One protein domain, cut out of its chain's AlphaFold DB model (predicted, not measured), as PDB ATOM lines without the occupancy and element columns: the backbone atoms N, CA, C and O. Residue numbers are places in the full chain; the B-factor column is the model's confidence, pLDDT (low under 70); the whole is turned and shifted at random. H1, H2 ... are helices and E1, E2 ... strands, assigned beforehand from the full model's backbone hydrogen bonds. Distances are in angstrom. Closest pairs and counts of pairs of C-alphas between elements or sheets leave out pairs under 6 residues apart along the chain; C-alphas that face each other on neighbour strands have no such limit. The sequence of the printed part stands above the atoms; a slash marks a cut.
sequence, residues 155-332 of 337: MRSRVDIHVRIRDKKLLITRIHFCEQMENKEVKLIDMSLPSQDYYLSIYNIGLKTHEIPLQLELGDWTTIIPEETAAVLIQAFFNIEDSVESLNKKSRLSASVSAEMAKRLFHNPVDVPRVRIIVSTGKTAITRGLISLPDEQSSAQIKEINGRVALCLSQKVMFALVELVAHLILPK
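AT A GLANCE: This is residues 155 to 332 of the 337 residues of an uncharacterized protein of Pseudomonas syringae (UniProt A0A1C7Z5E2). A long, twisted sheet of eight strands, with the long strand E2 through its middle, is covered over part of its length by a small four-stranded sheet whose strands cross its own, a partial sandwich. H3 lies over E1 and E9 in one half of the long sheet, H2 packs on E11 and E12 of the small sheet, and the other half of the long sheet, E3, E6 and E7, reaches away towards long loops, of which residues 241 to 246 stick out. The printed part has 178 residues, with named elements in the order E1 E2 H1 E3 E4 E5 E6 E7 H2 E8 E9 E10 E11 E12 H3, mixed helices and strands. The long sheet is branched and mixed parallel and antiparallel; the small one runs E5 E12 E11 E8, antiparallel throughout. The whole is only just compact, close to loose, with a radius of gyration of the C-alphas of 18.4 A, and elongated, spanning 58 by 35 by 32 A.

HOW THE PARTS SIT: E1, residues 158 to 166, and E2, residues 169 to 182, form a hairpin, with N 160 and O 176 2.8 A apart. On the other side of E2 are E3, residues 198 to 204, and E4, residues 210 to 212, with N 179 to O 201 at 2.9 A and N 172 to O 210 at 2.8 A. The pairing is staggered: E2 pairs with E1 over residues 169 to 178, with E4 over 170 to 172 and with E3 over 176 to 182. H1, residues 194 to 197, only grazes this sheet and is only just on it, with 5 pairs of C-alphas within 10 A. E5, residues 221 to 224, is an edge strand of the other sheet. E6, residues 230 to 234, is antiparallel to E3, with N 202 and O 232 2.8 A apart, and forms a hairpin with E7, residues 252 to 256, where N 231 and O 255 are 2.8 A apart. E8, residues 270 to 272, runs on into E9, residues 274 to 280, at 62 degrees. E9 is parallel to E1, with N 161 to O 276 at 2.8 A, and forms a hairpin with E10, residues 285 to 291, with N 277 to O 288 at 2.8 A. E11, residues 300 to 305, and E12, residues 308 to 314, form a hairpin, with N 303 to O 310 at 3.0 A. E8 is E11's other neighbour, with N 270 to O 302 at 2.8 A, and E5 is E12's, with N 222 to O 313 at 2.8 A. The two sheets form a sandwich, two sheets face to face, 9.5 A centre to centre where they face each other, their strands at 88 degrees. H2, residues 259 to 266, is on the small sheet at a height of 7.5 A; its closest C-alpha pair with E11 is Phe 266 and Lys 303, 4.7 A. H3, residues 315 to 329, is on the branched sheet at a height of 8.4 A, over E1 and E9, along the strands at 22 degrees to E9 on the local plane; the closest C-alphas of H3 and E9 are those of Leu 324 and Val 279, 6.8 A. Every O i to N i+4 pair is within hydrogen-bond range in H2 and H3; H1 is too short for such a pair.

IN THESE COORDINATES: E1 begins at C-alpha 158, (142.350, 125.083, 107.266), and is 25.7 A long. E2, the longest strand, measures 39.8 A and ends at C-alpha 182, (155.103, 117.627, 113.025). E3 is 19.6 A, E9 19.9 A, E10 20.1 A and E12 19.3 A long. H3 is 21.1 A long and ends at C-alpha 329, (124.472, 139.383, 93.398).

THE WHOLE: The two C-alphas farthest apart, those of Ile 189 and Pro 331, are 59.3 A apart. The printed part has no cut. The links E2 to H1 and E6 to E7 are long, with 11 and 17 residues. The mean pLDDT of the printed part is 78.4; 44 residues are under 70, among them 183 to 198 and 235 to 253.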
ATOM      1  N   MET A 155     151.168 126.148 111.695       73.94
ATOM      2  CA  MET A 155     149.952 126.640 111.078       73.94
ATOM      3  C   MET A 155     148.781 125.715 111.409       73.94
ATOM      4  O   MET A 155     148.802 124.513 111.137       73.94
ATOM      5  N   ARG A 156     147.717 126.301 111.958       79.75
ATOM      6  CA  ARG A 156     146.470 125.573 112.216       79.75
ATOM      7  C   ARG A 156     145.869 125.094 110.901       79.75
ATOM      8  O   ARG A 156     145.839 125.851 109.926       79.75
ATOM      9  N   SER A 157     145.330 123.879 110.912       87.12
ATOM     10  CA  SER A 157     144.668 123.296 109.751       87.12
ATOM     11  C   SER A 157     143.533 124.193 109.240       87.12
ATOM     12  O   SER A 157     142.817 124.837 110.019       87.12
ATOM     13  N   ARG A 158     143.388 124.272 107.915       89.88
ATOM     14  CA  ARG A 158     142.350 125.083 107.266       89.88
ATOM     15  C   ARG A 158     141.824 124.441 105.992       89.88
ATOM     16  O   ARG A 158     142.549 123.725 105.303       89.88
ATOM     17  N   VAL A 159     140.580 124.759 105.645       92.31
ATOM     18  CA  VAL A 159     140.002 124.459 104.329       92.31
ATOM     19  C   VAL A 159     139.755 125.755 103.560       92.31
ATOM     20  O   VAL A 159     138.997 126.607 104.016       92.31
ATOM     21  N   ASP A 160     140.334 125.879 102.369       91.25
ATOM     22  CA  ASP A 160     140.083 126.973 101.428       91.25
ATOM     23  C   ASP A 160     139.104 126.500 100.336       91.25
ATOM     24  O   ASP A 160     139.369 125.521  99.634       91.25
ATOM     25  N   ILE A 161     137.964 127.183 100.178       91.81
ATOM     26  CA  ILE A 161     136.878 126.816  99.254       91.81
ATOM     27  C   ILE A 161     136.673 127.931  98.231       91.81
ATOM     28  O   ILE A 161     136.252 129.036  98.575       91.81
ATOM     29  N   HIS A 162     136.900 127.625  96.955       90.75
ATOM     30  CA  HIS A 162     136.688 128.565  95.856       90.75
ATOM     31  C   HIS A 162     135.372 128.278  95.145       90.75
ATOM     32  O   HIS A 162     135.240 127.283  94.429       90.75
ATOM     33  N   VAL A 163     134.426 129.198  95.275       90.50
ATOM     34  CA  VAL A 163     133.106 129.143  94.654       90.50
ATOM     35  C   VAL A 163     133.017 130.177  93.539       90.50
ATOM     36  O   VAL A 163     133.324 131.355  93.717       90.50
ATOM     37  N   ARG A 164     132.554 129.748  92.370       90.00
ATOM     38  CA  ARG A 164     132.252 130.609  91.234       90.00
ATOM     39  C   ARG A 164     130.750 130.649  91.000       90.00
ATOM     40  O   ARG A 164     130.106 129.610  90.894       90.00
ATOM     41  N   ILE A 165     130.214 131.854  90.863       87.94
ATOM     42  CA  ILE A 165     128.842 132.080  90.423       87.94
ATOM     43  C   ILE A 165     128.861 132.149  88.896       87.94
ATOM     44  O   ILE A 165     129.506 133.026  88.315       87.94
ATOM     45  N   ARG A 166     128.175 131.217  88.233       84.88
ATOM     46  CA  ARG A 166     128.036 131.201  86.772       84.88
ATOM     47  C   ARG A 166     126.671 130.645  86.397       84.88
ATOM     48  O   ARG A 166     126.255 129.647  86.965       84.88
ATOM     49  N   ASP A 167     125.978 131.289  85.459       83.19
ATOM     50  CA  ASP A 167     124.687 130.818  84.933       83.19
ATOM     51  C   ASP A 167     123.653 130.526  86.045       83.19
ATOM     52  O   ASP A 167     122.917 129.546  85.996       83.19
ATOM     53  N   LYS A 168     123.627 131.390  87.078       80.94
ATOM     54  CA  LYS A 168     122.818 131.265  88.314       80.94
ATOM     55  C   LYS A 168     123.115 130.023  89.170       80.94
ATOM     56  O   LYS A 168     122.352 129.720  90.080       80.94
ATOM     57  N   LYS A 169     124.228 129.337  88.921       85.19
ATOM     58  CA  LYS A 169     124.701 128.186  89.694       85.19
ATOM     59  C   LYS A 169     125.872 128.566  90.587       85.19
ATOM     60  O   LYS A 169     126.690 129.420  90.230       85.19
ATOM     61  N   LEU A 170     125.959 127.893  91.731       87.69
ATOM     62  CA  LEU A 170     127.105 127.943  92.631       87.69
ATOM     63  C   LEU A 170     128.010 126.756  92.337       87.69
ATOM     64  O   LEU A 170     127.630 125.607  92.534       87.69
ATOM     65  N   LEU A 171     129.204 127.047  91.837       88.62
ATOM     66  CA  LEU A 171     130.154 126.046  91.383       88.62
ATOM     67  C   LEU A 171     131.385 126.077  92.282       88.62
ATOM     68  O   LEU A 171     132.163 127.026  92.227       88.62
ATOM     69  N   ILE A 172     131.601 125.044  93.086       88.25
ATOM     70  CA  ILE A 172     132.884 124.836  93.750       88.25
ATOM     71  C   ILE A 172     133.894 124.471  92.672       88.25
ATOM     72  O   ILE A 172     133.785 123.437  92.021       88.25
ATOM     73  N   THR A 173     134.875 125.340  92.473       84.81
ATOM     74  CA  THR A 173     135.928 125.166  91.470       84.81
ATOM     75  C   THR A 173     137.182 124.529  92.051       84.81
ATOM     76  O   THR A 173     137.879 123.823  91.325       84.81
ATOM     77  N   ARG A 174     137.467 124.780  93.337       85.12
ATOM     78  CA  ARG A 174     138.605 124.227  94.085       85.12
ATOM     79  C   ARG A 174     138.276 124.105  95.569       85.12
ATOM     80  O   ARG A 174     137.558 124.945  96.112       85.12
ATOM     81  N   ILE A 175     138.850 123.085  96.201       88.25
ATOM     82  CA  ILE A 175     138.879 122.889  97.652       88.25
ATOM     83  C   ILE A 175     140.303 122.475  98.008       88.25
ATOM     84  O   ILE A 175     140.784 121.472  97.476       88.25
ATOM     85  N   HIS A 176     140.941 123.205  98.917       88.88
ATOM     86  CA  HIS A 176     142.244 122.847  99.466       88.88
ATOM     87  C   HIS A 176     142.110 122.625 100.968       88.88
ATOM     88  O   HIS A 176     141.749 123.547 101.691       88.88
ATOM     89  N   PHE A 177     142.404 121.420 101.441       90.19
ATOM     90  CA  PHE A 177     142.634 121.167 102.858       90.19
ATOM     91  C   PHE A 177     144.136 121.254 103.120       90.19
ATOM     92  O   PHE A 177     144.906 120.534 102.489       90.19
ATOM     93  N   CYS A 178     144.545 122.164 103.998       87.25
ATOM     94  CA  CYS A 178     145.943 122.438 104.304       87.25
ATOM     95  C   CYS A 178     146.199 122.158 105.783       87.25
ATOM     96  O   CYS A 178     145.469 122.661 106.640       87.25
ATOM     97  N   GLU A 179     147.247 121.400 106.074       84.81
ATOM     98  CA  GLU A 179     147.634 121.031 107.431       84.81
ATOM     99  C   GLU A 179     149.156 120.965 107.547       84.81
ATOM    100  O   GLU A 179     149.838 120.460 106.655       84.81
ATOM    101  N   GLN A 180     149.681 121.460 108.664       78.38
ATOM    102  CA  GLN A 180     151.080 121.295 109.024       78.38
ATOM    103  C   GLN A 180     151.200 120.163 110.047       78.38
ATOM    104  O   GLN A 180     150.573 120.198 111.104       78.38
ATOM    105  N   MET A 181     152.001 119.156 109.721       74.12
ATOM    106  CA  MET A 181     152.226 117.971 110.538       74.12
ATOM    107  C   MET A 181     153.643 117.992 111.094       74.12
ATOM    108  O   MET A 181     154.600 118.183 110.351       74.12
ATOM    109  N   GLU A 182     153.790 117.767 112.396       71.50
ATOM    110  CA  GLU A 182     155.103 117.627 113.025       71.50
ATOM    111  C   GLU A 182     155.728 116.267 112.666       71.50
ATOM    112  O   GLU A 182     155.110 115.212 112.851       71.50
ATOM    113  N   ASN A 183     156.968 116.277 112.178       66.25
ATOM    114  CA  ASN A 183     157.794 115.094 112.046       66.25
ATOM    115  C   ASN A 183     158.417 114.720 113.396       66.25
ATOM    116  O   ASN A 183     159.457 115.233 113.809       66.25
ATOM    117  N   LYS A 184     157.807 113.731 114.046       63.47
ATOM    118  CA  LYS A 184     158.280 113.193 115.325       63.47
ATOM    119  C   LYS A 184     159.639 112.487 115.246       63.47
ATOM    120  O   LYS A 184     160.273 112.331 116.282       63.47
ATOM    121  N   GLU A 185     160.080 112.053 114.066       59.06
ATOM    122  CA  GLU A 185     161.362 111.360 113.884       59.06
ATOM    123  C   GLU A 185     162.547 112.338 113.820       59.06
ATOM    124  O   GLU A 185     163.610 112.031 114.352       59.06
ATOM    125  N   VAL A 186     162.365 113.528 113.231       54.50
ATOM    126  CA  VAL A 186     163.425 114.556 113.104       54.50
ATOM    127  C   VAL A 186     163.705 115.244 114.438       54.50
ATOM    128  O   VAL A 186     164.863 115.473 114.775       54.50
ATOM    129  N   LYS A 187     162.665 115.457 115.250       47.88
ATOM    130  CA  LYS A 187     162.765 116.069 116.584       47.88
ATOM    131  C   LYS A 187     163.682 115.314 117.558       47.88
ATOM    132  O   LYS A 187     164.109 115.871 118.561       47.88
ATOM    133  N   LEU A 188     163.979 114.039 117.288       42.91
ATOM    134  CA  LEU A 188     164.908 113.235 118.090       42.91
ATOM    135  C   LEU A 188     166.376 113.665 117.920       42.91
ATOM    136  O   LEU A 188     167.239 113.182 118.650       42.91
ATOM    137  N   ILE A 189     166.665 114.544 116.960       49.53
ATOM    138  CA  ILE A 189     167.992 115.091 116.714       49.53
ATOM    139  C   ILE A 189     167.972 116.546 117.196       49.53
ATOM    140  O   ILE A 189     167.484 117.413 116.480       49.53
ATOM    141  N   ASP A 190     168.556 116.832 118.368       48.62
ATOM    142  CA  ASP A 190     168.711 118.177 118.985       48.62
ATOM    143  C   ASP A 190     169.529 119.191 118.132       48.62
ATOM    144  O   ASP A 190     170.075 120.173 118.631       48.62
ATOM    145  N   MET A 191     169.671 118.952 116.826       48.66
ATOM    146  CA  MET A 191     170.423 119.768 115.876       48.66
ATOM    147  C   MET A 191     169.568 120.323 114.724       48.66
ATOM    148  O   MET A 191     170.126 121.003 113.859       48.66
ATOM    149  N   SER A 192     168.257 120.041 114.668       53.16
ATOM    150  CA  SER A 192     167.373 120.597 113.635       53.16
ATOM    151  C   SER A 192     166.931 122.027 113.947       53.16
ATOM    152  O   SER A 192     166.688 122.412 115.089       53.16
ATOM    153  N   LEU A 193     166.847 122.858 112.903       57.16
ATOM    154  CA  LEU A 193     166.134 124.132 113.003       57.16
ATOM    155  C   LEU A 193     164.645 123.813 113.221       57.16
ATOM    156  O   LEU A 193     164.133 122.970 112.488       57.16
ATOM    157  N   PRO A 194     163.909 124.508 114.110       59.53
ATOM    158  CA  PRO A 194     162.503 124.187 114.386       59.53
ATOM    159  C   PRO A 194     161.585 124.155 113.150       59.53
ATOM    160  O   PRO A 194     160.578 123.458 113.136       59.53
ATOM    161  N   SER A 195     161.920 124.880 112.075       57.09
ATOM    162  CA  SER A 195     161.181 124.828 110.804       57.09
ATOM    163  C   SER A 195     161.310 123.490 110.058       57.09
ATOM    164  O   SER A 195     160.496 123.207 109.186       57.09
ATOM    165  N   GLN A 196     162.308 122.667 110.382       63.97
ATOM    166  CA  GLN A 196     162.554 121.346 109.787       63.97
ATOM    167  C   GLN A 196     161.746 120.237 110.467       63.97
ATOM    168  O   GLN A 196     161.593 119.153 109.905       63.97
ATOM    169  N   ASP A 197     161.194 120.519 111.647       66.81
ATOM    170  CA  ASP A 197     160.390 119.570 112.413       66.81
ATOM    171  C   ASP A 197     158.978 119.426 111.847       66.81
ATOM    172  O   ASP A 197     158.175 118.677 112.392       66.81
ATOM    173  N   TYR A 198     158.636 120.129 110.768       69.25
ATOM    174  CA  TYR A 198     157.293 120.124 110.214       69.25
ATOM    175  C   TYR A 198     157.289 119.841 108.714       69.25
ATOM    176  O   TYR A 198     158.123 120.324 107.953       69.25
ATOM    177  N   TYR A 199     156.283 119.086 108.291       70.88
ATOM    178  CA  TYR A 199     155.893 118.945 106.899       70.88
ATOM    179  C   TYR A 199     154.555 119.607 106.675       70.88
ATOM    180  O   TYR A 199     153.673 119.582 107.534       70.88
ATOM    181  N   LEU A 200     154.371 120.130 105.477       73.75
ATOM    182  CA  LEU A 200     153.094 120.648 105.059       73.75
ATOM    183  C   LEU A 200     152.408 119.648 104.130       73.75
ATOM    184  O   LEU A 200     152.944 119.260 103.090       73.75
ATOM    185  N   SER A 201     151.181 119.282 104.477       75.62
ATOM    186  CA  SER A 201     150.315 118.459 103.646       75.62
ATOM    187  C   SER A 201     149.155 119.281 103.092       75.62
ATOM    188  O   SER A 201     148.467 120.001 103.818       75.62
ATOM    189  N   ILE A 202     148.939 119.177 101.783       78.62
ATOM    190  CA  ILE A 202     147.877 119.877 101.062       78.62
ATOM    191  C   ILE A 202     147.087 118.856 100.262       78.62
ATOM    192  O   ILE A 202     147.600 118.226  99.342       78.62
ATOM    193  N   TYR A 203     145.803 118.741 100.553       78.44
ATOM    194  CA  TYR A 203     144.885 117.895  99.810       78.44
ATOM    195  C   TYR A 203     144.011 118.778  98.925       78.44
ATOM    196  O   TYR A 203     143.205 119.573  99.409       78.44
ATOM    197  N   ASN A 204     144.157 118.637  97.611       78.69
ATOM    198  CA  ASN A 204     143.224 119.190  96.643       78.69
ATOM    199  C   ASN A 204     142.048 118.228  96.482       78.69
ATOM    200  O   ASN A 204     142.123 117.227  95.769       78.69
ATOM    201  N   ILE A 205     140.965 118.546  97.180       75.56
ATOM    202  CA  ILE A 205     139.750 117.736  97.222       75.56
ATOM    203  C   ILE A 205     138.791 118.190  96.100       75.56
ATOM    204  O   ILE A 205     137.946 117.431  95.661       75.56
ATOM    205  N   GLY A 206     138.928 119.407  95.559       61.91
ATOM    206  CA  GLY A 206     137.993 120.001  94.588       61.91
ATOM    207  C   GLY A 206     138.521 120.073  93.153       61.91
ATOM    208  O   GLY A 206     138.496 121.141  92.541       61.91
ATOM    209  N   LEU A 207     139.039 118.971  92.607       63.88
ATOM    210  CA  LEU A 207     139.698 118.967  91.291       63.88
ATOM    211  C   LEU A 207     138.738 119.146  90.113       63.88
ATOM    212  O   LEU A 207     139.062 119.820  89.127       63.88
ATOM    213  N   LYS A 208     137.544 118.566  90.223       72.44
ATOM    214  CA  LYS A 208     136.446 118.777  89.284       72.44
ATOM    215  C   LYS A 208     135.449 119.756  89.876       72.44
ATOM    216  O   LYS A 208     135.250 119.803  91.086       72.44
ATOM    217  N   THR A 209     134.830 120.538  88.997       79.19
ATOM    218  CA  THR A 209     133.809 121.493  89.421       79.19
ATOM    219  C   THR A 209     132.617 120.748  90.010       79.19
ATOM    220  O   THR A 209     132.079 119.852  89.365       79.19
ATOM    221  N   HIS A 210     132.209 121.132  91.215       81.50
ATOM    222  CA  HIS A 210     131.067 120.556  91.914       81.50
ATOM    223  C   HIS A 210     129.977 121.616  92.077       81.50
ATOM    224  O   HIS A 210     130.236 122.706  92.585       81.50
ATOM    225  N   GLU A 211     128.764 121.327  91.614       84.88
ATOM    226  CA  GLU A 211     127.624 122.228  91.783       84.88
ATOM    227  C   GLU A 211     127.055 122.078  93.195       84.88
ATOM    228  O   GLU A 211     126.769 120.966  93.626       84.88
ATOM    229  N   ILE A 212     126.883 123.194  93.905       79.75
ATOM    230  CA  ILE A 212     126.160 123.223  95.178       79.75
ATOM    231  C   ILE A 212     124.671 123.337  94.842       79.75
ATOM    232  O   ILE A 212     124.267 124.365  94.280       79.75
ATOM    233  N   PRO A 213     123.838 122.335  95.174       71.00
ATOM    234  CA  PRO A 213     122.406 122.434  94.948       71.00
ATOM    235  C   PRO A 213     121.831 123.593  95.770       71.00
ATOM    236  O   PRO A 213     121.975 123.636  96.988       71.00
ATOM    237  N   LEU A 214     121.142 124.527  95.114       65.31
ATOM    238  CA  LEU A 214     120.503 125.671  95.786       65.31
ATOM    239  C   LEU A 214     119.329 125.261  96.698       65.31
ATOM    240  O   LEU A 214     118.835 126.079  97.464       65.31
ATOM    241  N   GLN A 215     118.884 124.005  96.602       66.25
ATOM    242  CA  GLN A 215     117.773 123.411  97.354       66.25
ATOM    243  C   GLN A 215     118.271 122.448  98.448       66.25
ATOM    244  O   GLN A 215     117.616 121.456  98.748       66.25
ATOM    245  N   LEU A 216     119.462 122.686  99.002       65.38
ATOM    246  CA  LEU A 216     119.976 121.895 100.119       65.38
ATOM    247  C   LEU A 216     119.162 122.179 101.387       65.38
ATOM    248  O   LEU A 216     119.113 123.317 101.855       65.38
ATOM    249  N   GLU A 217     118.580 121.134 101.976       65.19
ATOM    250  CA  GLU A 217     118.140 121.195 103.367       65.19
ATOM    251  C   GLU A 217     119.381 121.341 104.253       65.19
ATOM    252  O   GLU A 217     120.283 120.499 104.246       65.19
ATOM    253  N   LEU A 218     119.457 122.456 104.981       67.56
ATOM    254  CA  LEU A 218     120.555 122.730 105.899       67.56
ATOM    255  C   LEU A 218     120.400 121.847 107.144       67.56
ATOM    256  O   LEU A 218     119.732 122.233 108.099       67.56
ATOM    257  N   GLY A 219     121.005 120.661 107.111       71.44
ATOM    258  CA  GLY A 219     121.284 119.869 108.310       71.44
ATOM    259  C   GLY A 219     122.564 120.328 109.020       71.44
ATOM    260  O   GLY A 219     123.200 121.301 108.608       71.44
ATOM    261  N   ASP A 220     122.983 119.582 110.045       76.06
ATOM    262  CA  ASP A 220     124.198 119.887 110.821       76.06
ATOM    263  C   ASP A 220     125.462 119.927 109.947       76.06
ATOM    264  O   ASP A 220     126.368 120.733 110.173       76.06
ATOM    265  N   TRP A 221     125.504 119.076 108.915       88.88
ATOM    266  CA  TRP A 221     126.618 118.961 107.980       88.88
ATOM    267  C   TRP A 221     126.145 118.898 106.528       88.88
ATOM    268  O   TRP A 221     125.432 117.976 106.129       88.88
ATOM    269  N   THR A 222     126.644 119.807 105.693       89.62
ATOM    270  CA  THR A 222     126.582 119.664 104.232       89.62
ATOM    271  C   THR A 222     127.782 118.853 103.761       89.62
ATOM    272  O   THR A 222     128.922 119.283 103.918       89.62
ATOM    273  N   THR A 223     127.538 117.670 103.196       90.44
ATOM    274  CA  THR A 223     128.605 116.751 102.774       90.44
ATOM    275  C   THR A 223     128.863 116.855 101.276       90.44
ATOM    276  O   THR A 223     127.963 116.663 100.464       90.44
ATOM    277  N   ILE A 224     130.117 117.104 100.920       89.00
ATOM    278  CA  ILE A 224     130.629 117.145  99.555       89.00
ATOM    279  C   ILE A 224     131.559 115.946  99.388       89.00
ATOM    280  O   ILE A 224     132.520 115.792 100.143       89.00
ATOM    281  N   ILE A 225     131.281 115.100  98.393       89.38
ATOM    282  CA  ILE A 225     132.101 113.926  98.059       89.38
ATOM    283  C   ILE A 225     132.647 114.112  96.646       89.38
ATOM    284  O   ILE A 225     131.949 113.818  95.670       89.38
ATOM    285  N   PRO A 226     133.874 114.624  96.504       82.31
ATOM    286  CA  PRO A 226     134.462 114.809  95.191       82.31
ATOM    287  C   PRO A 226     134.757 113.486  94.493       82.31
ATOM    288  O   PRO A 226     134.914 112.430  95.109       82.31
ATOM    289  N   GLU A 227     134.810 113.543  93.166       82.94
ATOM    290  CA  GLU A 227     135.139 112.370  92.357       82.94
ATOM    291  C   GLU A 227     136.599 111.954  92.509       82.94
ATOM    292  O   GLU A 227     136.906 110.768  92.443       82.94
ATOM    293  N   GLU A 228     137.485 112.929  92.705       81.75
ATOM    294  CA  GLU A 228     138.920 112.717  92.775       81.75
ATOM    295  C   GLU A 228     139.556 113.706  93.747       81.75
ATOM    296  O   GLU A 228     139.219 114.893  93.747       81.75
ATOM    297  N   THR A 229     140.518 113.199  94.512       83.25
ATOM    298  CA  THR A 229     141.341 113.972  95.437       83.25
ATOM    299  C   THR A 229     142.802 113.747  95.084       83.25
ATOM    300  O   THR A 229     143.241 112.602  94.974       83.25
ATOM    301  N   ALA A 230     143.566 114.824  94.947       80.81
ATOM    302  CA  ALA A 230     145.019 114.767  94.860       80.81
ATOM    303  C   ALA A 230     145.628 115.294  96.153       80.81
ATOM    304  O   ALA A 230     145.119 116.237  96.752       80.81
ATOM    305  N   ALA A 231     146.723 114.686  96.581       77.19
ATOM    306  CA  ALA A 231     147.527 115.154  97.691       77.19
ATOM    307  C   ALA A 231     148.853 115.692  97.165       77.19
ATOM    308  O   ALA A 231     149.440 115.150  96.223       77.19
ATOM    309  N   VAL A 232     149.320 116.753  97.802       73.50
ATOM    310  CA  VAL A 232     150.645 117.326  97.648       73.50
ATOM    311  C   VAL A 232     151.263 117.393  99.037       73.50
ATOM    312  O   VAL A 232     150.747 118.075  99.916       73.50
ATOM    313  N   LEU A 233     152.371 116.690  99.229       71.44
ATOM    314  CA  LEU A 233     153.220 116.821 100.403       71.44
ATOM    315  C   LEU A 233     154.383 117.743 100.044       71.44
ATOM    316  O   LEU A 233     155.082 117.490  99.060       71.44
ATOM    317  N   ILE A 234     154.579 118.791 100.833       70.31
ATOM    318  CA  ILE A 234     155.689 119.734 100.715       70.31
ATOM    319  C   ILE A 234     156.563 119.566 101.954       70.31
ATOM    320  O   ILE A 234     156.100 119.680 103.089       70.31
ATOM    321  N   GLN A 235     157.824 119.231 101.717       63.72
ATOM    322  CA  GLN A 235     158.841 119.122 102.751       63.72
ATOM    323  C   GLN A 235     159.572 120.452 102.921       63.72
ATOM    324  O   GLN A 235     159.669 121.230 101.969       63.72
ATOM    325  N   ALA A 236     160.118 120.678 104.118       59.59
ATOM    326  CA  ALA A 236     160.930 121.851 104.403       59.59
ATOM    327  C   ALA A 236     162.066 121.992 103.374       59.59
ATOM    328  O   ALA A 236     162.794 121.040 103.088       59.59
ATOM    329  N   PHE A 237     162.224 123.202 102.832       52.47
ATOM    330  CA  PHE A 237     163.231 123.515 101.808       52.47
ATOM    331  C   PHE A 237     164.677 123.430 102.306       52.47
ATOM    332  O   PHE A 237     165.597 123.361 101.498       52.47
ATOM    333  N   PHE A 238     164.884 123.470 103.619       51.06
ATOM    334  CA  PHE A 238     166.198 123.360 104.233       51.06
ATOM    335  C   PHE A 238     166.286 122.001 104.916       51.06
ATOM    336  O   PHE A 238     165.915 121.914 106.078       51.06
ATOM    337  N   ASN A 239     166.754 120.946 104.245       49.56
ATOM    338  CA  ASN A 239     167.029 119.671 104.909       49.56
ATOM    339  C   ASN A 239     168.534 119.523 105.186       49.56
ATOM    340  O   ASN A 239     169.376 119.918 104.386       49.56
ATOM    341  N   ILE A 240     168.884 118.982 106.357       46.84
ATOM    342  CA  ILE A 240     170.280 118.896 106.839       46.84
ATOM    343  C   ILE A 240     171.146 117.991 105.951       46.84
ATOM    344  O   ILE A 240     172.358 118.181 105.877       46.84
ATOM    345  N   GLU A 241     170.529 117.035 105.261       47.47
ATOM    346  CA  GLU A 241     171.215 116.063 104.408       47.47
ATOM    347  C   GLU A 241     171.398 116.535 102.960       47.47
ATOM    348  O   GLU A 241     171.704 115.715 102.088       47.47
ATOM    349  N   ASP A 242     171.217 117.833 102.681       43.88
ATOM    350  CA  ASP A 242     171.278 118.323 101.312       43.88
ATOM    351  C   ASP A 242     172.698 118.408 100.738       43.88
ATOM    352  O   ASP A 242     173.329 119.458 100.670       43.88
ATOM    353  N   SER A 243     173.204 117.263 100.278       41.97
ATOM    354  CA  SER A 243     174.247 117.221  99.253       41.97
ATOM    355  C   SER A 243     173.712 117.833  97.949       41.97
ATOM    356  O   SER A 243     172.524 117.758  97.647       41.97
ATOM    357  N   VAL A 244     174.581 118.398  97.112       44.97
ATOM    358  CA  VAL A 244     174.183 118.991  95.814       44.97
ATOM    359  C   VAL A 244     173.410 117.994  94.916       44.97
ATOM    360  O   VAL A 244     172.636 118.407  94.056       44.97
ATOM    361  N   GLU A 245     173.548 116.683  95.153       39.81
ATOM    362  CA  GLU A 245     172.804 115.617  94.468       39.81
ATOM    363  C   GLU A 245     171.378 115.379  95.012       39.81
ATOM    364  O   GLU A 245     170.515 114.916  94.261       39.81
ATOM    365  N   SER A 246     171.075 115.722  96.271       42.53
ATOM    366  CA  SER A 246     169.733 115.565  96.864       42.53
ATOM    367  C   SER A 246     168.801 116.751  96.620       42.53
ATOM    368  O   SER A 246     167.596 116.582  96.765       42.53
ATOM    369  N   LEU A 247     169.300 117.881  96.104       41.91
ATOM    370  CA  LEU A 247     168.462 118.950  95.534       41.91
ATOM    371  C   LEU A 247     167.569 118.451  94.375       41.91
ATOM    372  O   LEU A 247     166.585 119.099  94.021       41.91
ATOM    373  N   ASN A 248     167.886 117.282  93.799       39.66
ATOM    374  CA  ASN A 248     167.055 116.582  92.815       39.66
ATOM    375  C   ASN A 248     165.994 115.647  93.435       39.66
ATOM    376  O   ASN A 248     165.122 115.155  92.709       39.66
ATOM    377  N   LYS A 249     166.020 115.377  94.751       46.06
ATOM    378  CA  LYS A 249     164.889 114.729  95.432       46.06
ATOM    379  C   LYS A 249     163.782 115.766  95.546       46.06
ATOM    380  O   LYS A 249     163.961 116.837  96.111       46.06
ATOM    381  N   LYS A 250     162.626 115.454  94.963       52.50
ATOM    382  CA  LYS A 250     161.488 116.368  94.919       52.50
ATOM    383  C   LYS A 250     161.061 116.718  96.353       52.50
ATOM    384  O   LYS A 250     160.409 115.903  96.996       52.50
ATOM    385  N   SER A 251     161.341 117.945  96.801       58.41
ATOM    386  CA  SER A 251     160.773 118.554  98.023       58.41
ATOM    387  C   SER A 251     159.239 118.584  98.012       58.41
ATOM    388  O   SER A 251     158.594 118.851  99.020       58.41
ATOM    389  N   ARG A 252     158.645 118.284  96.854       65.69
ATOM    390  CA  ARG A 252     157.218 118.190  96.604       65.69
ATOM    391  C   ARG A 252     156.862 116.813  96.045       65.69
ATOM    392  O   ARG A 252     157.232 116.477  94.918       65.69
ATOM    393  N   LEU A 253     156.071 116.045  96.784       67.44
ATOM    394  CA  LEU A 253     155.456 114.809  96.299       67.44
ATOM    395  C   LEU A 253     153.992 115.077  95.975       67.44
ATOM    396  O   LEU A 253     153.282 115.647  96.791       67.44
ATOM    397  N   SER A 254     153.531 114.674  94.793       72.56
ATOM    398  CA  SER A 254     152.134 114.831  94.381       72.56
ATOM    399  C   SER A 254     151.603 113.520  93.821       72.56
ATOM    400  O   SER A 254     152.278 112.878  93.013       72.56
ATOM    401  N   ALA A 255     150.419 113.111  94.273       74.31
ATOM    402  CA  ALA A 255     149.758 111.890  93.828       74.31
ATOM    403  C   ALA A 255     148.240 111.958  94.044       74.31
ATOM    404  O   ALA A 255     147.754 112.660  94.930       74.31
ATOM    405  N   SER A 256     147.484 111.174  93.272       83.62
ATOM    406  CA  SER A 256     146.072 110.913  93.579       83.62
ATOM    407  C   SER A 256     145.951 110.130  94.888       83.62
ATOM    408  O   SER A 256     146.717 109.198  95.139       83.62
ATOM    409  N   VAL A 257     144.950 110.461  95.703       86.44
ATOM    410  CA  VAL A 257     144.632 109.731  96.935       86.44
ATOM    411  C   VAL A 257     143.830 108.481  96.575       86.44
ATOM    412  O   VAL A 257     142.736 108.579  96.022       86.44
ATOM    413  N   SER A 258     144.379 107.299  96.860       90.25
ATOM    414  CA  SER A 258     143.683 106.021  96.660       90.25
ATOM    415  C   SER A 258     142.632 105.775  97.746       90.25
ATOM    416  O   SER A 258     142.690 106.369  98.823       90.25
ATOM    417  N   ALA A 259     141.699 104.849  97.507       92.94
ATOM    418  CA  ALA A 259     140.696 104.472  98.506       92.94
ATOM    419  C   ALA A 259     141.311 103.903  99.794       92.94
ATOM    420  O   ALA A 259     140.847 104.196 100.894       92.94
ATOM    421  N   GLU A 260     142.391 103.131  99.660       93.94
ATOM    422  CA  GLU A 260     143.162 102.629 100.798       93.94
ATOM    423  C   GLU A 260     143.764 103.781 101.611       93.94
ATOM    424  O   GLU A 260     143.643 103.804 102.836       93.94
ATOM    425  N   MET A 261     144.355 104.770 100.931       89.94
ATOM    426  CA  MET A 261     144.940 105.938 101.584       89.94
ATOM    427  C   MET A 261     143.869 106.806 102.253       89.94
ATOM    428  O   MET A 261     144.050 107.219 103.396       89.94
ATOM    429  N   ALA A 262     142.735 107.035 101.582       91.69
ATOM    430  CA  ALA A 262     141.607 107.773 102.142       91.69
ATOM    431  C   ALA A 262     141.111 107.120 103.438       91.69
ATOM    432  O   ALA A 262     140.957 107.804 104.447       91.69
ATOM    433  N   LYS A 263     140.952 105.791 103.444       93.44
ATOM    434  CA  LYS A 263     140.555 105.041 104.640       93.44
ATOM    435  C   LYS A 263     141.619 105.124 105.729       93.44
ATOM    436  O   LYS A 263     141.307 105.399 106.882       93.44
ATOM    437  N   ARG A 264     142.892 104.939 105.385       91.50
ATOM    438  CA  ARG A 264     143.983 105.007 106.363       91.50
ATOM    439  C   ARG A 264     144.048 106.371 107.056       91.50
ATOM    440  O   ARG A 264     144.145 106.407 108.279       91.50
ATOM    441  N   LEU A 265     143.981 107.458 106.291       87.81
ATOM    442  CA  LEU A 265     144.186 108.818 106.798       87.81
ATOM    443  C   LEU A 265     142.924 109.450 107.395       87.81
ATOM    444  O   LEU A 265     143.037 110.205 108.352       87.81
ATOM    445  N   PHE A 266     141.740 109.135 106.865       92.56
ATOM    446  CA  PHE A 266     140.499 109.848 107.186       92.56
ATOM    447  C   PHE A 266     139.360 108.940 107.681       92.56
ATOM    448  O   PHE A 266     138.213 109.384 107.727       92.56
ATOM    449  N   HIS A 267     139.627 107.676 108.057       91.75
ATOM    450  CA  HIS A 267     138.604 106.829 108.701       91.75
ATOM    451  C   HIS A 267     138.045 107.476 109.972       91.75
ATOM    452  O   HIS A 267     136.843 107.418 110.217       91.75
ATOM    453  N   ASN A 268     138.918 108.108 110.760       93.19
ATOM    454  CA  ASN A 268     138.512 108.993 111.836       93.19
ATOM    455  C   ASN A 268     138.337 110.396 111.249       93.19
ATOM    456  O   ASN A 268     139.264 110.880 110.589       93.19
ATOM    457  N   PRO A 269     137.181 111.046 111.466       93.12
ATOM    458  CA  PRO A 269     136.984 112.420 111.033       93.12
ATOM    459  C   PRO A 269     138.065 113.342 111.600       93.12
ATOM    460  O   PRO A 269     138.356 113.312 112.795       93.12
ATOM    461  N   VAL A 270     138.639 114.168 110.731       93.12
ATOM    462  CA  VAL A 270     139.567 115.238 111.090       93.12
ATOM    463  C   VAL A 270     138.767 116.523 111.211       93.12
ATOM    464  O   VAL A 270     138.232 117.033 110.223       93.12
ATOM    465  N   ASP A 271     138.677 117.032 112.431       93.94
ATOM    466  CA  ASP A 271     138.055 118.312 112.732       93.94
ATOM    467  C   ASP A 271     138.928 119.468 112.241       93.94
ATOM    468  O   ASP A 271     140.105 119.580 112.587       93.94
ATOM    469  N   VAL A 272     138.339 120.348 111.430       93.38
ATOM    470  CA  VAL A 272     139.022 121.524 110.896       93.38
ATOM    471  C   VAL A 272     138.349 122.790 111.429       93.38
ATOM    472  O   VAL A 272     137.233 123.133 111.015       93.38
ATOM    473  N   PRO A 273     139.013 123.531 112.334       89.94
ATOM    474  CA  PRO A 273     138.404 124.686 112.982       89.94
ATOM    475  C   PRO A 273     138.285 125.890 112.048       89.94
ATOM    476  O   PRO A 273     137.564 126.829 112.370       89.94
ATOM    477  N   ARG A 274     138.994 125.908 110.911       89.75
ATOM    478  CA  ARG A 274     139.142 127.105 110.075       89.75
ATOM    479  C   ARG A 274     138.730 126.839 108.637       89.75
ATOM    480  O   ARG A 274     139.227 125.915 107.996       89.75
ATOM    481  N   VAL A 275     137.848 127.683 108.117       91.81
ATOM    482  CA  VAL A 275     137.390 127.622 106.725       91.81
ATOM    483  C   VAL A 275     137.473 129.003 106.100       91.81
ATOM    484  O   VAL A 275     137.000 129.982 106.670       91.81
ATOM    485  N   ARG A 276     138.037 129.091 104.900       90.81
ATOM    486  CA  ARG A 276     138.044 130.298 104.081       90.81
ATOM    487  C   ARG A 276     137.157 130.077 102.867       90.81
ATOM    488  O   ARG A 276     137.363 129.143 102.100       90.81
ATOM    489  N   ILE A 277     136.184 130.958 102.674       91.38
ATOM    490  CA  ILE A 277     135.287 130.933 101.521       91.38
ATOM    491  C   ILE A 277     135.671 132.078 100.592       91.38
ATOM    492  O   ILE A 277     135.728 133.234 101.014       91.38
ATOM    493  N   ILE A 278     135.912 131.761  99.324       90.75
ATOM    494  CA  ILE A 278     136.190 132.724  98.265       90.75
ATOM    495  C   ILE A 278     135.076 132.597  97.236       90.75
ATOM    496  O   ILE A 278     134.992 131.588  96.542       90.75
ATOM    497  N   VAL A 279     134.225 133.613  97.120       90.12
ATOM    498  CA  VAL A 279     133.135 133.640  96.137       90.12
ATOM    499  C   VAL A 279     133.482 134.626  95.033       90.12
ATOM    500  O   VAL A 279     133.799 135.779  95.315       90.12
ATOM    501  N   SER A 280     133.416 134.195  93.771       88.75
ATOM    502  CA  SER A 280     133.727 135.036  92.612       88.75
ATOM    503  C   SER A 280     132.651 135.002  91.529       88.75
ATOM    504  O   SER A 280     132.085 133.958  91.214       88.75
ATOM    505  N   THR A 281     132.429 136.150  90.889       84.12
ATOM    506  CA  THR A 281     131.620 136.303  89.663       84.12
ATOM    507  C   THR A 281     132.479 136.290  88.387       84.12
ATOM    508  O   THR A 281     131.979 136.490  87.283       84.12
ATOM    509  N   GLY A 282     133.798 136.106  88.522       74.31
ATOM    510  CA  GLY A 282     134.794 136.268  87.457       74.31
ATOM    511  C   GLY A 282     135.292 137.706  87.265       74.31
ATOM    512  O   GLY A 282     136.384 137.891  86.743       74.31
ATOM    513  N   LYS A 283     134.537 138.720  87.712       73.75
ATOM    514  CA  LYS A 283     134.977 140.132  87.720       73.75
ATOM    515  C   LYS A 283     135.368 140.602  89.115       73.75
ATOM    516  O   LYS A 283     136.316 141.361  89.283       73.75
ATOM    517  N   THR A 284     134.608 140.157  90.104       79.25
ATOM    518  CA  THR A 284     134.803 140.479  91.513       79.25
ATOM    519  C   THR A 284     134.927 139.193  92.314       79.25
ATOM    520  O   THR A 284     134.412 138.144  91.913       79.25
ATOM    521  N   ALA A 285     135.634 139.273  93.437       82.88
ATOM    522  CA  ALA A 285     135.723 138.202  94.412       82.88
ATOM    523  C   ALA A 285     135.581 138.782  95.821       82.88
ATOM    524  O   ALA A 285     136.091 139.871  96.096       82.88
ATOM    525  N   ILE A 286     134.889 138.056  96.695       84.44
ATOM    526  CA  ILE A 286     134.814 138.343  98.127       84.44
ATOM    527  C   ILE A 286     135.333 137.123  98.868       84.44
ATOM    528  O   ILE A 286     134.995 135.988  98.532       84.44
ATOM    529  N   THR A 287     136.162 137.378  99.871       84.38
ATOM    530  CA  THR A 287     136.768 136.356 100.715       84.38
ATOM    531  C   THR A 287     136.275 136.537 102.141       84.38
ATOM    532  O   THR A 287     136.165 137.670 102.611       84.38
ATOM    533  N   ARG A 288     136.002 135.433 102.836       85.19
ATOM    534  CA  ARG A 288     135.695 135.425 104.267       85.19
ATOM    535  C   ARG A 288     136.363 134.242 104.947       85.19
ATOM    536  O   ARG A 288     136.144 133.104 104.541       85.19
ATOM    537  N   GLY A 289     137.142 134.525 105.984       85.19
ATOM    538  CA  GLY A 289     137.618 133.524 106.934       85.19
ATOM    539  C   GLY A 289     136.581 133.268 108.028       85.19
ATOM    540  O   GLY A 289     135.899 134.187 108.483       85.19
ATOM    541  N   LEU A 290     136.458 132.012 108.435       87.38
ATOM    542  CA  LEU A 290     135.610 131.526 109.515       87.38
ATOM    543  C   LEU A 290     136.467 130.670 110.439       87.38
ATOM    544  O   LEU A 290     137.303 129.894 109.974       87.38
ATOM    545  N   ILE A 291     136.252 130.829 111.739       87.44
ATOM    546  CA  ILE A 291     136.976 130.109 112.782       87.44
ATOM    547  C   ILE A 291     135.945 129.609 113.793       87.44
ATOM    548  O   ILE A 291     135.057 130.368 114.195       87.44
ATOM    549  N   SER A 292     136.037 128.337 114.159       87.88
ATOM    550  CA  SER A 292     135.326 127.749 115.292       87.88
ATOM    551  C   SER A 292     136.134 127.939 116.567       87.88
ATOM    552  O   SER A 292     137.357 127.776 116.567       87.88
ATOM    553  N   LEU A 293     135.439 128.292 117.644       84.38
ATOM    554  CA  LEU A 293     136.013 128.330 118.987       84.38
ATOM    555  C   LEU A 293     136.222 126.906 119.540       84.38
ATOM    556  O   LEU A 293     135.579 125.981 119.047       84.38
ATOM    557  N   PRO A 294     137.082 126.713 120.560       80.62
ATOM    558  CA  PRO A 294     137.340 125.390 121.144       80.62
ATOM    559  C   PRO A 294     136.088 124.648 121.637       80.62
ATOM    560  O   PRO A 294     136.036 123.428 121.539       80.62
ATOM    561  N   ASP A 295     135.081 125.383 122.116       84.38
ATOM    562  CA  ASP A 295     133.822 124.826 122.634       84.38
ATOM    563  C   ASP A 295     132.690 124.804 121.581       84.38
ATOM    564  O   ASP A 295     131.542 124.489 121.894       84.38
ATOM    565  N   GLU A 296     132.988 125.160 120.325       87.56
ATOM    566  CA  GLU A 296     132.041 125.129 119.206       87.56
ATOM    567  C   GLU A 296     132.256 123.897 118.320       87.56
ATOM    568  O   GLU A 296     133.355 123.358 118.202       87.56
ATOM    569  N   GLN A 297     131.209 123.504 117.590       88.19
ATOM    570  CA  GLN A 297     131.356 122.567 116.480       88.19
ATOM    571  C   GLN A 297     132.362 123.107 115.444       88.19
ATOM    572  O   GLN A 297     132.314 124.281 115.045       88.19
ATOM    573  N   SER A 298     133.258 122.238 114.972       92.31
ATOM    574  CA  SER A 298     134.247 122.552 113.937       92.31
ATOM    575  C   SER A 298     133.600 123.133 112.680       92.31
ATOM    576  O   SER A 298     132.491 122.765 112.290       92.31
ATOM    577  N   SER A 299     134.300 124.048 112.010       94.06
ATOM    578  CA  SER A 299     133.780 124.704 110.807       94.06
ATOM    579  C   SER A 299     133.698 123.722 109.635       94.06
ATOM    580  O   SER A 299     132.780 123.798 108.816       94.06
ATOM    581  N   ALA A 300     134.619 122.764 109.577       95.56
ATOM    582  CA  ALA A 300     134.579 121.658 108.640       95.56
ATOM    583  C   ALA A 300     135.055 120.352 109.289       95.56
ATOM    584  O   ALA A 300     135.732 120.361 110.314       95.56
ATOM    585  N   GLN A 301     134.728 119.236 108.646       95.62
ATOM    586  CA  GLN A 301     135.311 117.927 108.910       95.62
ATOM    587  C   GLN A 301     135.787 117.298 107.604       95.62
ATOM    588  O   GLN A 301     135.072 117.328 106.600       95.62
ATOM    589  N   ILE A 302     136.975 116.700 107.627       95.00
ATOM    590  CA  ILE A 302     137.468 115.840 106.548       95.00
ATOM    591  C   ILE A 302     137.322 114.396 107.000       95.00
ATOM    592  O   ILE A 302     137.811 114.029 108.064       95.00
ATOM    593  N   LYS A 303     136.642 113.565 106.216       95.38
ATOM    594  CA  LYS A 303     136.442 112.153 106.563       95.38
ATOM    595  C   LYS A 303     136.404 111.268 105.333       95.38
ATOM    596  O   LYS A 303     136.215 111.745 104.218       95.38
ATOM    597  N   GLU A 304     136.560 109.974 105.535       95.25
ATOM    598  CA  GLU A 304     136.380 108.983 104.487       95.25
ATOM    599  C   GLU A 304     134.900 108.595 104.341       95.25
ATOM    600  O   GLU A 304     134.197 108.368 105.326       95.25
ATOM    601  N   ILE A 305     134.420 108.544 103.095       94.19
ATOM    602  CA  ILE A 305     133.113 107.997 102.721       94.19
ATOM    603  C   ILE A 305     133.284 107.158 101.450       94.19
ATOM    604  O   ILE A 305     133.625 107.687 100.389       94.19
ATOM    605  N   ASN A 306     132.972 105.863 101.525       93.25
ATOM    606  CA  ASN A 306     132.972 104.924 100.396       93.25
ATOM    607  C   ASN A 306     134.291 104.899  99.593       93.25
ATOM    608  O   ASN A 306     134.292 104.894  98.360       93.25
ATOM    609  N   GLY A 307     135.424 104.898 100.290       91.25
ATOM    610  CA  GLY A 307     136.767 104.924  99.722       91.25
ATOM    611  C   GLY A 307     137.178 106.283  99.159       91.25
ATOM    612  O   GLY A 307     138.099 106.340  98.348       91.25
ATOM    613  N   ARG A 308     136.502 107.378  99.528       92.19
ATOM    614  CA  ARG A 308     136.810 108.733  99.045       92.19
ATOM    615  C   ARG A 308     136.945 109.720 100.189       92.19
ATOM    616  O   ARG A 308     136.293 109.580 101.218       92.19
ATOM    617  N   VAL A 309     137.763 110.746  99.977       92.56
ATOM    618  CA  VAL A 309     137.863 111.880 100.901       92.56
ATOM    619  C   VAL A 309     136.639 112.771 100.706       92.56
ATOM    620  O   VAL A 309     136.384 113.238  99.599       92.56
ATOM    621  N   ALA A 310     135.894 113.005 101.777       93.19
ATOM    622  CA  ALA A 310     134.727 113.866 101.817       93.19
ATOM    623  C   ALA A 310     134.992 115.089 102.699       93.19
ATOM    624  O   ALA A 310     135.675 115.006 103.720       93.19
ATOM    625  N   LEU A 311     134.401 116.213 102.302       94.19
ATOM    626  CA  LEU A 311     134.358 117.448 103.072       94.19
ATOM    627  C   LEU A 311     132.951 117.621 103.636       94.19
ATOM    628  O   LEU A 311     131.983 117.696 102.884       94.19
ATOM    629  N   CYS A 312     132.834 117.735 104.950       93.81
ATOM    630  CA  CYS A 312     131.605 118.119 105.626       93.81
ATOM    631  C   CYS A 312     131.730 119.570 106.091       93.81
ATOM    632  O   CYS A 312     132.685 119.915 106.781       93.81
ATOM    633  N   LEU A 313     130.779 120.418 105.712       93.56
ATOM    634  CA  LEU A 313     130.721 121.829 106.091       93.56
ATOM    635  C   LEU A 313     129.619 122.057 107.108       93.56
ATOM    636  O   LEU A 313     128.496 121.595 106.898       93.56
ATOM    637  N   SER A 314     129.933 122.769 108.186       92.88
ATOM    638  CA  SER A 314     128.930 123.088 109.195       92.88
ATOM    639  C   SER A 314     127.922 124.105 108.665       92.88
ATOM    640  O   SER A 314     128.174 124.844 107.702       92.88
ATOM    641  N   GLN A 315     126.777 124.195 109.335       90.62
ATOM    642  CA  GLN A 315     125.729 125.149 108.984       90.62
ATOM    643  C   GLN A 315     126.235 126.606 108.972       90.62
ATOM    644  O   GLN A 315     125.889 127.378 108.078       90.62
ATOM    645  N   LYS A 316     127.127 126.967 109.907       90.44
ATOM    646  CA  LYS A 316     127.786 128.286 109.993       90.44
ATOM    647  C   LYS A 316     128.522 128.645 108.699       90.44
ATOM    648  O   LYS A 316     128.421 129.775 108.220       90.44
ATOM    649  N   VAL A 317     129.239 127.685 108.113       92.12
ATOM    650  CA  VAL A 317     129.958 127.877 106.845       92.12
ATOM    651  C   VAL A 317     128.984 128.043 105.686       92.12
ATOM    652  O   VAL A 317     129.161 128.938 104.859       92.12
ATOM    653  N   MET A 318     127.928 127.232 105.645       90.31
ATOM    654  CA  MET A 318     126.918 127.319 104.590       90.31
ATOM    655  C   MET A 318     126.149 128.643 104.628       90.31
ATOM    656  O   MET A 318     125.957 129.261 103.582       90.31
ATOM    657  N   PHE A 319     125.786 129.142 105.813       89.19
ATOM    658  CA  PHE A 319     125.184 130.470 105.952       89.19
ATOM    659  C   PHE A 319     126.121 131.573 105.468       89.19
ATOM    660  O   PHE A 319     125.715 132.418 104.672       89.19
ATOM    661  N   ALA A 320     127.392 131.532 105.871       90.12
ATOM    662  CA  ALA A 320     128.375 132.506 105.414       90.12
ATOM    663  C   ALA A 320     128.550 132.482 103.886       90.12
ATOM    664  O   ALA A 320     128.687 133.543 103.276       90.12
ATOM    665  N   LEU A 321     128.510 131.304 103.252       90.19
ATOM    666  CA  LEU A 321     128.526 131.190 101.794       90.19
ATOM    667  C   LEU A 321     127.319 131.897 101.164       90.19
ATOM    668  O   LEU A 321     127.493 132.682 100.232       90.19
ATOM    669  N   VAL A 322     126.111 131.645 101.671       88.38
ATOM    670  CA  VAL A 322     124.878 132.269 101.165       88.38
ATOM    671  C   VAL A 322     124.923 133.790 101.327       88.38
ATOM    672  O   VAL A 322     124.613 134.509 100.378       88.38
ATOM    673  N   GLU A 323     125.380 134.293 102.475       88.38
ATOM    674  CA  GLU A 323     125.549 135.733 102.719       88.38
ATOM    675  C   GLU A 323     126.523 136.378 101.722       88.38
ATOM    676  O   GLU A 323     126.244 137.447 101.173       88.38
ATOM    677  N   LEU A 324     127.655 135.724 101.443       88.38
ATOM    678  CA  LEU A 324     128.636 136.212 100.469       88.38
ATOM    679  C   LEU A 324     128.075 136.246  99.047       88.38
ATOM    680  O   LEU A 324     128.313 137.200  98.305       88.38
ATOM    681  N   VAL A 325     127.327 135.209  98.670       87.75
ATOM    682  CA  VAL A 325     126.645 135.133  97.375       87.75
ATOM    683  C   VAL A 325     125.613 136.255  97.258       87.75
ATOM    684  O   VAL A 325     125.603 136.963  96.251       87.75
ATOM    685  N   ALA A 326     124.798 136.475  98.292       85.81
ATOM    686  CA  ALA A 326     123.821 137.556  98.325       85.81
ATOM    687  C   ALA A 326     124.496 138.928  98.174       85.81
ATOM    688  O   ALA A 326     124.069 139.727  97.345       85.81
ATOM    689  N   HIS A 327     125.605 139.176  98.879       83.94
ATOM    690  CA  HIS A 327     126.348 140.435  98.772       83.94
ATOM    691  C   HIS A 327     126.934 140.687  97.372       83.94
ATOM    692  O   HIS A 327     127.106 141.833  96.963       83.94
ATOM    693  N   LEU A 328     127.270 139.625  96.633       82.94
ATOM    694  CA  LEU A 328     127.814 139.730  95.278       82.94
ATOM    695  C   LEU A 328     126.751 139.921  94.193       82.94
ATOM    696  O   LEU A 328     127.065 140.486  93.146       82.94
ATOM    697  N   ILE A 329     125.540 139.403  94.408       80.31
ATOM    698  CA  ILE A 329     124.472 139.383  93.398       80.31
ATOM    699  C   ILE A 329     123.460 140.514  93.620       80.31
ATOM    700  O   ILE A 329     122.891 141.013  92.649       80.31
ATOM    701  N   LEU A 330     123.230 140.935  94.866       71.06
ATOM    702  CA  LEU A 330     122.303 142.024  95.159       71.06
ATOM    703  C   LEU A 330     122.931 143.373  94.765       71.06
ATOM    704  O   LEU A 330     124.082 143.639  95.123       71.06
ATOM    705  N   PRO A 331     122.207 144.241  94.034       54.09
ATOM    706  CA  PRO A 331     122.665 145.598  93.774       54.09
ATOM    707  C   PRO A 331     122.934 146.299  95.105       54.09
ATOM    708  O   PRO A 331     122.086 146.271  95.997       54.09
ATOM    709  N   LYS A 332     124.087 146.963  95.243       55.91
ATOM    710  CA  LYS A 332     124.218 147.985  96.285       55.91
ATOM    711  C   LYS A 332     123.203 149.062  95.934       55.91
ATOM    712  O   LYS A 332     123.398 149.755  94.937       55.91
TER     713      LYS A 332